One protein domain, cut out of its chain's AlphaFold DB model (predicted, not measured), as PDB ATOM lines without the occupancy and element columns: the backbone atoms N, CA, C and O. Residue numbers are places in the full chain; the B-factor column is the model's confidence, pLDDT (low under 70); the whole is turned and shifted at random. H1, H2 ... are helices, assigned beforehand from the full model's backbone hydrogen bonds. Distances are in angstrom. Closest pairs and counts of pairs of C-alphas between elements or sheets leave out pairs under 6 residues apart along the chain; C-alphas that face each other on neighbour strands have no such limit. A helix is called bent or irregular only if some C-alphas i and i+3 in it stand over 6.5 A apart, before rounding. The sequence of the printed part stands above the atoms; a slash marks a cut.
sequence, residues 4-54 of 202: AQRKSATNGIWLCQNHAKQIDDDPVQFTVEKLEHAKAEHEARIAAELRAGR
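What this domain is: This is residues 4 to 54 of the 202 residues of an uncharacterized protein of Kofleriaceae bacterium (UniProt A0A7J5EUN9). A long helix, H3, makes the longest axis of this domain; the shorter H2 folds back beside its first end like the short arm of a hook, with the loop of residues 26 to 31 as the bend. H1, a small turn of four residues, sits far out on a link that runs away from the hook, residues 4 to 10 sticking out, and the far part of H3, residues 40 to 53, sticks out too. It is a loose arrangement in which no named helix touches another. The printed part has 51 residues with three named helices, in the order H1, H2, H3, and no named strand: the class is all helix. The whole is loose, with a radius of gyration of the C-alphas of 13.0 A and spans of 39 by 26 by 21 A.

Where its parts are: Find C-alpha 4 at (30.000, 8.355, -7.380), where H1, residues 4 to 7, begins; it measures 5.3 A from first to last C-alpha. Go on to C-alpha 17 at (50.341, -5.087, -6.350), where H2 begins; it holds residues 17 to 25 and measures 12.3 A. H3, residues 32 to 53, starts at C-alpha 32 and measures 30.9 A to C-alpha 53 at (59.396, 19.726, 3.974). None of the three helices is bent or irregular.

How they stand to each other: Start at H1, centred at (32.354, 6.742, -6.068): it is apart from H2 and apart from H3, with no C-alpha of either within 8 A of it. Residues 8 to 16 then form a short link of 9 residues to H2. H2 is centred at (46.844, -7.842, -1.620), and its N-to-C direction has components -0.74, -0.49 and 0.47. A short link of 6 residues, 26 to 31, leads on to H3, whose direction has components 0.66, 0.75 and -0.10. H2 and H3 are apart, though they follow each other in the chain. In the backbone of H2 and H3, every O i to N i+4 pair is within hydrogen-bond range, while H1 is too short for such a pair and has its one O i to N i+3 pair within range.

The domain as a whole: Look for the two C-alphas farthest apart in the domain at Val 28 and Arg 54, 39.0 A from each other. The C-alphas of the first and last printed residues, Ala 4 and Arg 54, are 33.4 A apart. The printed part has no cut, and neither link is long. In the B-factor column the mean pLDDT of the printed part is 83.1; it falls under 70 at residues 49 to 54, of which 49 to 53 belong to H3.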
ATOM      1  N   ALA A   4      29.158   7.160  -7.434       84.94
ATOM      2  CA  ALA A   4      30.000   8.355  -7.380       84.94
ATOM      3  C   ALA A   4      30.989   8.296  -6.205       84.94
ATOM      4  O   ALA A   4      32.175   8.553  -6.385       84.94
ATOM      5  N   GLN A   5      30.526   7.864  -5.026       81.50
ATOM      6  CA  GLN A   5      31.386   7.675  -3.855       81.50
ATOM      7  C   GLN A   5      32.462   6.606  -4.099       81.50
ATOM      8  O   GLN A   5      33.604   6.802  -3.704       81.50
ATOM      9  N   ARG A   6      32.131   5.516  -4.812       80.69
ATOM     10  CA  ARG A   6      33.095   4.454  -5.171       80.69
ATOM     11  C   ARG A   6      34.215   4.920  -6.094       80.69
ATOM     12  O   ARG A   6      35.301   4.363  -6.046       80.69
ATOM     13  N   LYS A   7      33.951   5.924  -6.929       81.69
ATOM     14  CA  LYS A   7      34.936   6.482  -7.865       81.69
ATOM     15  C   LYS A   7      35.735   7.647  -7.277       81.69
ATOM     16  O   LYS A   7      36.641   8.141  -7.939       81.69
ATOM     17  N   SER A   8      35.391   8.116  -6.076       84.81
ATOM     18  CA  SER A   8      36.076   9.252  -5.466       84.81
ATOM     19  C   SER A   8      37.495   8.876  -5.052       84.81
ATOM     20  O   SER A   8      37.695   7.888  -4.347       84.81
ATOM     21  N   ALA A   9      38.467   9.723  -5.395       82.06
ATOM     22  CA  ALA A   9      39.843   9.582  -4.921       82.06
ATOM     23  C   ALA A   9      39.938   9.610  -3.384       82.06
ATOM     24  O   ALA A   9      40.808   8.962  -2.814       82.06
ATOM     25  N   THR A  10      39.006  10.285  -2.698       83.31
ATOM     26  CA  THR A  10      38.951  10.317  -1.224       83.31
ATOM     27  C   THR A  10      38.649   8.954  -0.598       83.31
ATOM     28  O   THR A  10      38.972   8.741   0.568       83.31
ATOM     29  N   ASN A  11      38.043   8.048  -1.372       82.75
ATOM     30  CA  ASN A  11      37.718   6.680  -0.980       82.75
ATOM     31  C   ASN A  11      38.746   5.658  -1.509       82.75
ATOM     32  O   ASN A  11      38.598   4.460  -1.281       82.75
ATOM     33  N   GLY A  12      39.755   6.099  -2.264       84.88
ATOM     34  CA  GLY A  12      40.802   5.225  -2.782       84.88
ATOM     35  C   GLY A  12      41.915   5.003  -1.758       84.88
ATOM     36  O   GLY A  12      42.320   5.937  -1.066       84.88
ATOM     37  N   ILE A  13      42.447   3.781  -1.706       87.25
ATOM     38  CA  ILE A  13      43.723   3.468  -1.054       87.25
ATOM     39  C   ILE A  13      44.673   3.003  -2.154       87.25
ATOM     40  O   ILE A  13      44.386   2.034  -2.856       87.25
ATOM     41  N   TRP A  14      45.784   3.716  -2.343       85.94
ATOM     42  CA  TRP A  14      46.769   3.365  -3.361       85.94
ATOM     43  C   TRP A  14      47.823   2.431  -2.773       85.94
ATOM     44  O   TRP A  14      48.512   2.785  -1.818       85.94
ATOM     45  N   LEU A  15      47.950   1.236  -3.345       82.50
ATOM     46  CA  LEU A  15      48.809   0.169  -2.839       82.50
ATOM     47  C   LEU A  15      49.639  -0.422  -3.977       82.50
ATOM     48  O   LEU A  15      49.253  -0.357  -5.145       82.50
ATOM     49  N   CYS A  16      50.780  -1.024  -3.644       84.19
ATOM     50  CA  CYS A  16      51.481  -1.860  -4.612       84.19
ATOM     51  C   CYS A  16      50.706  -3.167  -4.843       84.19
ATOM     52  O   CYS A  16      49.905  -3.588  -4.006       84.19
ATOM     53  N   GLN A  17      50.997  -3.838  -5.957       82.81
ATOM     54  CA  GLN A  17      50.341  -5.087  -6.350       82.81
ATOM     55  C   GLN A  17      50.358  -6.155  -5.239       82.81
ATOM     56  O   GLN A  17      49.369  -6.856  -5.046       82.81
ATOM     57  N   ASN A  18      51.450  -6.242  -4.472       85.31
ATOM     58  CA  ASN A  18      51.599  -7.235  -3.408       85.31
ATOM     59  C   ASN A  18      50.666  -6.971  -2.217       85.31
ATOM     60  O   ASN A  18      50.026  -7.900  -1.734       85.31
ATOM     61  N   HIS A  19      50.571  -5.724  -1.745       84.19
ATOM     62  CA  HIS A  19      49.717  -5.386  -0.599       84.19
ATOM     63  C   HIS A  19      48.236  -5.339  -0.973       84.19
ATOM     64  O   HIS A  19      47.403  -5.689  -0.145       84.19
ATOM     65  N   ALA A  20      47.907  -4.980  -2.219       87.56
ATOM     66  CA  ALA A  20      46.546  -5.126  -2.730       87.56
ATOM     67  C   ALA A  20      46.097  -6.595  -2.661       87.56
ATOM     68  O   ALA A  20      45.061  -6.893  -2.075       87.56
ATOM     69  N   LYS A  21      46.939  -7.523  -3.141       87.81
ATOM     70  CA  LYS A  21      46.648  -8.960  -3.079       87.81
ATOM     71  C   LYS A  21      46.500  -9.486  -1.644       87.81
ATOM     72  O   LYS A  21      45.594 -10.262  -1.384       87.81
ATOM     73  N   GLN A  22      47.362  -9.067  -0.718       88.50
ATOM     74  CA  GLN A  22      47.273  -9.495   0.688       88.50
ATOM     75  C   GLN A  22      45.957  -9.076   1.353       88.50
ATOM     76  O   GLN A  22      45.395  -9.847   2.124       88.50
ATOM     77  N   ILE A  23      45.465  -7.875   1.045       91.06
ATOM     78  CA  ILE A  23      44.184  -7.383   1.563       91.06
ATOM     79  C   ILE A  23      43.019  -8.175   0.976       91.06
ATOM     80  O   ILE A  23      42.112  -8.550   1.716       91.06
ATOM     81  N   ASP A  24      43.062  -8.450  -0.329       91.38
ATOM     82  CA  ASP A  24      42.030  -9.245  -0.999       91.38
ATOM     83  C   ASP A  24      41.981 -10.690  -0.462       91.38
ATOM     84  O   ASP A  24      40.898 -11.264  -0.342       91.38
ATOM     85  N   ASP A  25      43.139 -11.273  -0.126       94.31
ATOM     86  CA  ASP A  25      43.256 -12.660   0.337       94.31
ATOM     87  C   ASP A  25      42.846 -12.849   1.822       94.31
ATOM     88  O   ASP A  25      42.427 -13.949   2.189       94.31
ATOM     89  N   ASP A  26      42.935 -11.818   2.680       92.12
ATOM     90  CA  ASP A  26      42.630 -11.920   4.124       92.12
ATOM     91  C   ASP A  26      41.759 -10.759   4.665       92.12
ATOM     92  O   ASP A  26      42.225  -9.873   5.395       92.12
ATOM     93  N   PRO A  27      40.444 -10.770   4.381       89.69
ATOM     94  CA  PRO A  27      39.526  -9.725   4.839       89.69
ATOM     95  C   PRO A  27      39.292  -9.729   6.360       89.69
ATOM     96  O   PRO A  27      38.753  -8.761   6.901       89.69
ATOM     97  N   VAL A  28      39.674 -10.801   7.067       91.69
ATOM     98  CA  VAL A  28      39.556 -10.885   8.533       91.69
ATOM     99  C   VAL A  28      40.681 -10.092   9.193       91.69
ATOM    100  O   VAL A  28      40.454  -9.382  10.176       91.69
ATOM    101  N   GLN A  29      41.896 -10.170   8.646       88.88
ATOM    102  CA  GLN A  29      43.020  -9.369   9.124       88.88
ATOM    103  C   GLN A  29      42.919  -7.909   8.682       88.88
ATOM    104  O   GLN A  29      43.165  -7.017   9.503       88.88
ATOM    105  N   PHE A  30      42.514  -7.660   7.435       89.69
ATOM    106  CA  PHE A  30      42.420  -6.330   6.831       89.69
ATOM    107  C   PHE A  30      40.977  -5.812   6.809       89.69
ATOM    108  O   PHE A  30      40.384  -5.595   5.753       89.69
ATOM    109  N   THR A  31      40.401  -5.603   7.995       93.31
ATOM    110  CA  THR A  31      39.042  -5.057   8.111       93.31
ATOM    111  C   THR A  31      38.954  -3.633   7.559       93.31
ATOM    112  O   THR A  31      39.944  -2.896   7.523       93.31
ATOM    113  N   VAL A  32      37.744  -3.216   7.172       89.88
ATOM    114  CA  VAL A  32      37.478  -1.855   6.673       89.88
ATOM    115  C   VAL A  32      37.994  -0.802   7.656       89.88
ATOM    116  O   VAL A  32      38.717   0.102   7.245       89.88
ATOM    117  N   GLU A  33      37.720  -0.963   8.954       91.62
ATOM    118  CA  GLU A  33      38.145   0.006   9.972       91.62
ATOM    119  C   GLU A  33      39.673   0.122  10.060       91.62
ATOM    120  O   GLU A  33      40.211   1.223  10.181       91.62
ATOM    121  N   LYS A  34      40.395  -1.002   9.957       91.06
ATOM    122  CA  LYS A  34      41.864  -1.007   9.966       91.06
ATOM    123  C   LYS A  34      42.440  -0.311   8.737       91.06
ATOM    124  O   LYS A  34      43.410   0.434   8.861       91.06
ATOM    125  N   LEU A  35      41.856  -0.537   7.562       91.06
ATOM    126  CA  LEU A  35      42.300   0.089   6.317       91.06
ATOM    127  C   LEU A  35      42.035   1.600   6.312       91.06
ATOM    128  O   LEU A  35      42.891   2.371   5.879       91.06
ATOM    129  N   GLU A  36      40.890   2.037   6.842       90.00
ATOM    130  CA  GLU A  36      40.579   3.458   7.024       90.00
ATOM    131  C   GLU A  36      41.541   4.128   8.013       90.00
ATOM    132  O   GLU A  36      42.041   5.221   7.736       90.00
ATOM    133  N   HIS A  37      41.862   3.455   9.124       88.69
ATOM    134  CA  HIS A  37      42.841   3.945  10.094       88.69
ATOM    135  C   HIS A  37      44.235   4.075   9.470       88.69
ATOM    136  O   HIS A  37      44.836   5.147   9.518       88.69
ATOM    137  N   ALA A  38      44.710   3.025   8.794       85.94
ATOM    138  CA  ALA A  38      46.007   3.024   8.125       85.94
ATOM    139  C   ALA A  38      46.105   4.116   7.046       85.94
ATOM    140  O   ALA A  38      47.138   4.778   6.916       85.94
ATOM    141  N   LYS A  39      45.020   4.355   6.292       90.38
ATOM    142  CA  LYS A  39      44.928   5.468   5.337       90.38
ATOM    143  C   LYS A  39      45.073   6.813   6.050       90.38
ATOM    144  O   LYS A  39      45.890   7.630   5.629       90.38
ATOM    145  N   ALA A  40      44.311   7.039   7.119       88.69
ATOM    146  CA  ALA A  40      44.326   8.297   7.859       88.69
ATOM    147  C   ALA A  40      45.699   8.587   8.489       88.69
ATOM    148  O   ALA A  40      46.207   9.702   8.370       88.69
ATOM    149  N   GLU A  41      46.335   7.585   9.100       88.81
ATOM    150  CA  GLU A  41      47.688   7.707   9.655       88.81
ATOM    151  C   GLU A  41      48.720   8.019   8.570       88.81
ATOM    152  O   GLU A  41      49.561   8.908   8.738       88.81
ATOM    153  N   HIS A  42      48.643   7.330   7.427       83.88
ATOM    154  CA  HIS A  42      49.531   7.590   6.303       83.88
ATOM    155  C   HIS A  42      49.363   9.017   5.778       83.88
ATOM    156  O   HIS A  42      50.350   9.733   5.622       83.88
ATOM    157  N   GLU A  43      48.130   9.459   5.534       89.69
ATOM    158  CA  GLU A  43      47.839  10.816   5.067       89.69
ATOM    159  C   GLU A  43      48.305  11.873   6.074       89.69
ATOM    160  O   GLU A  43      48.907  12.872   5.678       89.69
ATOM    161  N   ALA A  44      48.106  11.641   7.376       85.31
ATOM    162  CA  ALA A  44      48.592  12.521   8.434       85.31
ATOM    163  C   ALA A  44      50.124  12.599   8.457       85.31
ATOM    164  O   ALA A  44      50.674  13.702   8.529       85.31
ATOM    165  N   ARG A  45      50.817  11.459   8.326       77.75
ATOM    166  CA  ARG A  45      52.283  11.394   8.236       77.75
ATOM    167  C   ARG A  45      52.795  12.131   7.004       77.75
ATOM    168  O   ARG A  45      53.659  12.987   7.147       77.75
ATOM    169  N   ILE A  46      52.230  11.881   5.822       77.56
ATOM    170  CA  ILE A  46      52.606  12.593   4.591       77.56
ATOM    171  C   ILE A  46      52.326  14.090   4.727       77.56
ATOM    172  O   ILE A  46      53.148  14.913   4.339       77.56
ATOM    173  N   ALA A  47      51.204  14.486   5.326       77.75
ATOM    174  CA  ALA A  47      50.902  15.893   5.550       77.75
ATOM    175  C   ALA A  47      51.869  16.538   6.562       77.75
ATOM    176  O   ALA A  47      52.207  17.714   6.420       77.75
ATOM    177  N   ALA A  48      52.322  15.806   7.582       70.31
ATOM    178  CA  ALA A  48      53.365  16.256   8.500       70.31
ATOM    179  C   ALA A  48      54.724  16.368   7.793       70.31
ATOM    180  O   ALA A  48      55.384  17.395   7.926       70.31
ATOM    181  N   GLU A  49      55.095  15.386   6.969       69.00
ATOM    182  CA  GLU A  49      56.303  15.402   6.137       69.00
ATOM    183  C   GLU A  49      56.285  16.549   5.125       69.00
ATOM    184  O   GLU A  49      57.284  17.240   4.979       69.00
ATOM    185  N   LEU A  50      55.153  16.830   4.477       66.50
ATOM    186  CA  LEU A  50      54.998  17.964   3.564       66.50
ATOM    187  C   LEU A  50      55.068  19.305   4.300       66.50
ATOM    188  O   LEU A  50      55.618  20.264   3.763       66.50
ATOM    189  N   ARG A  51      54.540  19.400   5.528       68.19
ATOM    190  CA  ARG A  51      54.675  20.602   6.372       68.19
ATOM    191  C   ARG A  51      56.112  20.790   6.854       68.19
ATOM    192  O   ARG A  51      56.620  21.906   6.785       68.19
ATOM    193  N   ALA A  52      56.781  19.718   7.273       58.69
ATOM    194  CA  ALA A  52      58.193  19.725   7.643       58.69
ATOM    195  C   ALA A  52      59.084  20.061   6.431       58.69
ATOM    196  O   ALA A  52      59.962  20.916   6.518       58.69
ATOM    197  N   GLY A  53      58.779  19.475   5.275       47.09
ATOM    198  CA  GLY A  53      59.396  19.726   3.974       47.09
ATOM    199  C   GLY A  53      59.068  21.100   3.387       47.09
ATOM    200  O   GLY A  53      59.798  21.580   2.528       47.09
ATOM    201  N   ARG A  54      58.053  21.813   3.895       45.38
ATOM    202  CA  ARG A  54      57.799  23.221   3.550       45.38
ATOM    203  C   ARG A  54      58.901  24.158   4.074       45.38
ATOM    204  O   ARG A  54      59.023  25.263   3.560       45.38
TER     205      ARG A  54